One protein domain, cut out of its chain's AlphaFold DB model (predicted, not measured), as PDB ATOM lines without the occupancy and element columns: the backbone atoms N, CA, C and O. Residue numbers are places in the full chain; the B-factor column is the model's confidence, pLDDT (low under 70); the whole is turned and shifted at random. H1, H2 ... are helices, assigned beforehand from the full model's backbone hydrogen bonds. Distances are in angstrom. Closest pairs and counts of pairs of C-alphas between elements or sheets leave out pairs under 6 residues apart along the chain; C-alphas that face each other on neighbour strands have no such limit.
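AT A GLANCE: This is residues 29 to 73 of the 110 residues of an uncharacterized protein of Arthrobacter yangruifuii (UniProt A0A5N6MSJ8). There is little regular structure here: two short helices, H1 and then H2, stand apart at two places round a body that is mostly loop, and the long stretch of residues 51 to 73 swings away from H2 and folds back through the middle. The printed part has 45 residues, 13 of them in the named helices, with no named strand; the class is all helix. It is compact, with a radius of gyration of the C-alphas of 9.8 A and spans of 25 by 22 by 20 A.

IN THESE COORDINATES: Find C-alpha 32 at (6.737, 14.720, 24.490); from there H1, residues 32 to 38, runs 9.5 A to C-alpha 38 at (16.107, 15.083, 26.261). H2, residues 45 to 50, runs 8.6 A and ends at C-alpha 50, (-4.934, 21.690, 33.554).

HOW THE PARTS SIT: H1 and H2 are apart, joined by a short link of 6 residues. In both, every O i to N i+4 pair is within hydrogen-bond range.

THE WHOLE: The two C-alphas farthest apart, of Gly 40 and His 58, are 25.9 A apart. The printed part has no cut, and no printed residue is under 70 in pLDDT.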
ATOM      1  N   GLY A  29       8.007  15.719  19.095       84.25
ATOM      2  CA  GLY A  29       8.231  14.282  18.923       84.25
ATOM      3  C   GLY A  29       6.963  13.421  19.020       84.25
ATOM      4  O   GLY A  29       5.841  13.926  19.029       84.25
ATOM      5  N   LEU A  30       7.162  12.096  19.045       83.81
ATOM      6  CA  LEU A  30       6.098  11.110  19.296       83.81
ATOM      7  C   LEU A  30       5.772  11.018  20.788       83.81
ATOM      8  O   LEU A  30       4.605  10.894  21.155       83.81
ATOM      9  N   ASP A  31       6.810  11.111  21.619       87.62
ATOM     10  CA  ASP A  31       6.706  11.215  23.062       87.62
ATOM     11  C   ASP A  31       7.317  12.542  23.520       87.62
ATOM     12  O   ASP A  31       8.520  12.817  23.450       87.62
ATOM     13  N   ILE A  32       6.420  13.410  23.951       87.44
ATOM     14  CA  ILE A  32       6.737  14.720  24.490       87.44
ATOM     15  C   ILE A  32       7.443  14.636  25.844       87.44
ATOM     16  O   ILE A  32       8.273  15.492  26.122       87.44
ATOM     17  N   GLU A  33       7.165  13.623  26.667       90.12
ATOM     18  CA  GLU A  33       7.844  13.428  27.948       90.12
ATOM     19  C   GLU A  33       9.322  13.107  27.708       90.12
ATOM     20  O   GLU A  33      10.201  13.757  28.282       90.12
ATOM     21  N   GLU A  34       9.599  12.206  26.759       90.25
ATOM     22  CA  GLU A  34      10.959  11.904  26.302       90.25
ATOM     23  C   GLU A  34      11.641  13.147  25.712       90.25
ATOM     24  O   GLU A  34      12.787  13.454  26.044       90.25
ATOM     25  N   THR A  35      10.928  13.914  24.882       91.81
ATOM     26  CA  THR A  35      11.465  15.140  24.270       91.81
ATOM     27  C   THR A  35      11.807  16.201  25.321       91.81
ATOM     28  O   THR A  35      12.847  16.856  25.225       91.81
ATOM     29  N   CYS A  36      10.970  16.360  26.347       92.31
ATOM     30  CA  CYS A  36      11.232  17.247  27.477       92.31
ATOM     31  C   CYS A  36      12.463  16.789  28.267       92.31
ATOM     32  O   CYS A  36      13.373  17.594  28.492       92.31
ATOM     33  N   ALA A  37      12.552  15.496  28.587       92.94
ATOM     34  CA  ALA A  37      13.699  14.917  29.281       92.94
ATOM     35  C   ALA A  37      15.005  15.088  28.481       92.94
ATOM     36  O   ALA A  37      16.022  15.504  29.037       92.94
ATOM     37  N   ALA A  38      14.968  14.879  27.160       91.69
ATOM     38  CA  ALA A  38      16.107  15.083  26.261       91.69
ATOM     39  C   ALA A  38      16.579  16.549  26.195       91.69
ATOM     40  O   ALA A  38      17.737  16.822  25.877       91.69
ATOM     41  N   ARG A  39      15.699  17.507  26.510       90.69
ATOM     42  CA  ARG A  39      16.019  18.941  26.634       90.69
ATOM     43  C   ARG A  39      16.361  19.356  28.071       90.69
ATOM     44  O   ARG A  39      16.527  20.547  28.327       90.69
ATOM     45  N   GLY A  40      16.474  18.399  28.996       92.94
ATOM     46  CA  GLY A  40      16.782  18.641  30.406       92.94
ATOM     47  C   GLY A  40      15.638  19.293  31.186       92.94
ATOM     48  O   GLY A  40      15.882  19.930  32.206       92.94
ATOM     49  N   GLN A  41      14.406  19.179  30.691       93.56
ATOM     50  CA  GLN A  41      13.217  19.778  31.290       93.56
ATOM     51  C   GLN A  41      12.351  18.704  31.936       93.56
ATOM     52  O   GLN A  41      12.160  17.623  31.381       93.56
ATOM     53  N   THR A  42      11.791  19.010  33.105       92.19
ATOM     54  CA  THR A  42      10.813  18.134  33.751       92.19
ATOM     55  C   THR A  42       9.467  18.278  33.066       92.19
ATOM     56  O   THR A  42       8.973  19.394  32.871       92.19
ATOM     57  N   TYR A  43       8.874  17.141  32.731       91.62
ATOM     58  CA  TYR A  43       7.525  17.084  32.211       91.62
ATOM     59  C   TYR A  43       6.510  17.221  33.351       91.62
ATOM     60  O   TYR A  43       6.486  16.411  34.277       91.62
ATOM     61  N   ASP A  44       5.693  18.272  33.310       92.31
ATOM     62  CA  ASP A  44       4.694  18.554  34.340       92.31
ATOM     63  C   ASP A  44       3.318  18.017  33.922       92.31
ATOM     64  O   ASP A  44       2.557  18.642  33.172       92.31
ATOM     65  N   HIS A  45       2.987  16.833  34.440       88.94
ATOM     66  CA  HIS A  45       1.699  16.188  34.196       88.94
ATOM     67  C   HIS A  45       0.515  17.012  34.719       88.94
ATOM     68  O   HIS A  45      -0.546  17.007  34.091       88.94
ATOM     69  N   VAL A  46       0.677  17.723  35.840       91.81
ATOM     70  CA  VAL A  46      -0.399  18.526  36.442       91.81
ATOM     71  C   VAL A  46      -0.666  19.743  35.568       91.81
ATOM     72  O   VAL A  46      -1.817  19.994  35.206       91.81
ATOM     73  N   TYR A  47       0.391  20.444  35.146       88.75
ATOM     74  CA  TYR A  47       0.277  21.542  34.190       88.75
ATOM     75  C   TYR A  47      -0.431  21.083  32.916       88.75
ATOM     76  O   TYR A  47      -1.354  21.752  32.452       88.75
ATOM     77  N   ARG A  48      -0.056  19.923  32.363       86.94
ATOM     78  CA  ARG A  48      -0.666  19.448  31.119       86.94
ATOM     79  C   ARG A  48      -2.121  19.024  31.273       86.94
ATOM     80  O   ARG A  48      -2.906  19.258  30.360       86.94
ATOM     81  N   GLN A  49      -2.498  18.426  32.399       89.06
ATOM     82  CA  GLN A  49      -3.898  18.097  32.673       89.06
ATOM     83  C   GLN A  49      -4.759  19.359  32.781       89.06
ATOM     84  O   GLN A  49      -5.853  19.407  32.220       89.06
ATOM     85  N   LEU A  50      -4.248  20.401  33.443       91.94
ATOM     86  CA  LEU A  50      -4.934  21.690  33.554       91.94
ATOM     87  C   LEU A  50      -4.998  22.434  32.210       91.94
ATOM     88  O   LEU A  50      -5.986  23.111  31.933       91.94
ATOM     89  N   ASN A  51      -3.990  22.258  31.352       88.38
ATOM     90  CA  ASN A  51      -3.841  22.943  30.066       88.38
ATOM     91  C   ASN A  51      -3.989  21.997  28.861       88.38
ATOM     92  O   ASN A  51      -3.337  22.166  27.830       88.38
ATOM     93  N   TRP A  52      -4.870  20.999  28.961       81.12
ATOM     94  CA  TRP A  52      -5.023  19.943  27.948       81.12
ATOM     95  C   TRP A  52      -5.410  20.455  26.548       81.12
ATOM     96  O   TRP A  52      -5.227  19.750  25.557       81.12
ATOM     97  N   GLN A  53      -5.930  21.682  26.454       82.75
ATOM     98  CA  GLN A  53      -6.308  22.334  25.199       82.75
ATOM     99  C   GLN A  53      -5.128  23.005  24.476       82.75
ATOM    100  O   GLN A  53      -5.230  23.274  23.279       82.75
ATOM    101  N   GLU A  54      -4.012  23.282  25.163       81.12
ATOM    102  CA  GLU A  54      -2.857  23.966  24.565       81.12
ATOM    103  C   GLU A  54      -2.221  23.193  23.394       81.12
ATOM    104  O   GLU A  54      -2.023  23.808  22.346       81.12
ATOM    105  N   PRO A  55      -1.980  21.866  23.480       71.56
ATOM    106  CA  PRO A  55      -1.351  21.106  22.393       71.56
ATOM    107  C   PRO A  55      -2.213  20.989  21.125       71.56
ATOM    108  O   PRO A  55      -1.695  20.680  20.056       71.56
ATOM    109  N   GLY A  56      -3.530  21.201  21.230       72.50
ATOM    110  CA  GLY A  56      -4.468  21.086  20.108       72.50
ATOM    111  C   GLY A  56      -4.605  22.357  19.264       72.50
ATOM    112  O   GLY A  56      -5.297  22.340  18.244       72.50
ATOM    113  N   ARG A  57      -3.988  23.477  19.663       84.31
ATOM    114  CA  ARG A  57      -4.094  24.740  18.917       84.31
ATOM    115  C   ARG A  57      -3.246  24.710  17.651       84.31
ATOM    116  O   ARG A  57      -2.039  24.514  17.688       84.31
ATOM    117  N   HIS A  58      -3.883  25.023  16.524       85.50
ATOM    118  CA  HIS A  58      -3.200  25.140  15.233       85.50
ATOM    119  C   HIS A  58      -2.300  26.386  15.129       85.50
ATOM    120  O   HIS A  58      -1.355  26.389  14.339       85.50
ATOM    121  N   PHE A  59      -2.592  27.449  15.892       89.81
ATOM    122  CA  PHE A  59      -1.756  28.647  16.006       89.81
ATOM    123  C   PHE A  59      -2.121  29.478  17.265       89.81
ATOM    124  O   PHE A  59      -3.305  29.559  17.622       89.81
ATOM    125  N   PRO A  60      -1.158  30.136  17.941       91.75
ATOM    126  CA  PRO A  60       0.276  29.894  17.842       91.75
ATOM    127  C   PRO A  60       0.592  28.449  18.232       91.75
ATOM    128  O   PRO A  60      -0.111  27.855  19.049       91.75
ATOM    129  N   LEU A  61       1.618  27.886  17.602       91.75
ATOM    130  CA  LEU A  61       2.113  26.554  17.911       91.75
ATOM    131  C   LEU A  61       2.784  26.585  19.281       91.75
ATOM    132  O   LEU A  61       3.694  27.388  19.503       91.75
ATOM    133  N   HIS A  62       2.323  25.703  20.159       89.94
ATOM    134  CA  HIS A  62       2.851  25.504  21.498       89.94
ATOM    135  C   HIS A  62       2.837  24.018  21.830       89.94
ATOM    136  O   HIS A  62       1.848  23.329  21.571       89.94
ATOM    137  N   ASN A  63       3.911  23.522  22.431       89.88
ATOM    138  CA  ASN A  63       3.935  22.194  23.024       89.88
ATOM    139  C   ASN A  63       4.842  22.222  24.258       89.88
ATOM    140  O   ASN A  63       6.047  21.976  24.212       89.88
ATOM    141  N   ARG A  64       4.239  22.620  25.377       90.12
ATOM    142  CA  ARG A  64       4.954  22.930  26.612       90.12
ATOM    143  C   ARG A  64       5.297  21.684  27.417       90.12
ATOM    144  O   ARG A  64       4.480  20.773  27.543       90.12
ATOM    145  N   CYS A  65       6.491  21.695  28.005       90.81
ATOM    146  CA  CYS A  65       6.908  20.725  29.018       90.81
ATOM    147  C   CYS A  65       6.357  21.090  30.399       90.81
ATOM    148  O   CYS A  65       5.948  20.217  31.159       90.81
ATOM    149  N   ASN A  66       6.358  22.388  30.706       90.75
ATOM    150  CA  ASN A  66       5.888  23.002  31.943       90.75
ATOM    151  C   ASN A  66       5.480  24.461  31.648       90.75
ATOM    152  O   ASN A  66       5.494  24.887  30.492       90.75
ATOM    153  N   ALA A  67       5.115  25.236  32.670       90.19
ATOM    154  CA  ALA A  67       4.663  26.617  32.486       90.19
ATOM    155  C   ALA A  67       5.696  27.529  31.789       90.19
ATOM    156  O   ALA A  67       5.296  28.452  31.075       90.19
ATOM    157  N   ASP A  68       6.988  27.237  31.956       90.50
ATOM    158  CA  ASP A  68       8.096  28.114  31.569       90.50
ATOM    159  C   ASP A  68       8.832  27.657  30.301       90.50
ATOM    160  O   ASP A  68       9.568  28.442  29.698       90.50
ATOM    161  N   TYR A  69       8.648  26.405  29.874       90.69
ATOM    162  CA  TYR A  69       9.392  25.831  28.758       90.69
ATOM    163  C   TYR A  69       8.493  25.246  27.669       90.69
ATOM    164  O   TYR A  69       7.714  24.313  27.893       90.69
ATOM    165  N   ASP A  70       8.690  25.751  26.452       91.94
ATOM    166  CA  ASP A  70       8.066  25.270  25.224       91.94
ATOM    167  C   ASP A  70       9.100  24.581  24.328       91.94
ATOM    168  O   ASP A  70      10.187  25.116  24.087       91.94
ATOM    169  N   VAL A  71       8.771  23.392  23.821       91.94
ATOM    170  CA  VAL A  71       9.639  22.696  22.859       91.94
ATOM    171  C   VAL A  71       9.628  23.379  21.493       91.94
ATOM    172  O   VAL A  71      10.609  23.245  20.753       91.94
ATOM    173  N   VAL A  72       8.559  24.122  21.173       92.31
ATOM    174  CA  VAL A  72       8.436  24.913  19.948       92.31
ATOM    175  C   VAL A  72       9.346  26.137  20.071       92.31
ATOM    176  O   VAL A  72       9.139  26.980  20.948       92.31
ATOM    177  N   PRO A  73      10.344  26.303  19.189       92.31
ATOM    178  CA  PRO A  73      11.250  27.439  19.287       92.31
ATOM    179  C   PRO A  73      10.543  28.779  19.094       92.31
ATOM    180  O   PRO A  73       9.673  28.928  18.232       92.31
TER     181      PRO A  73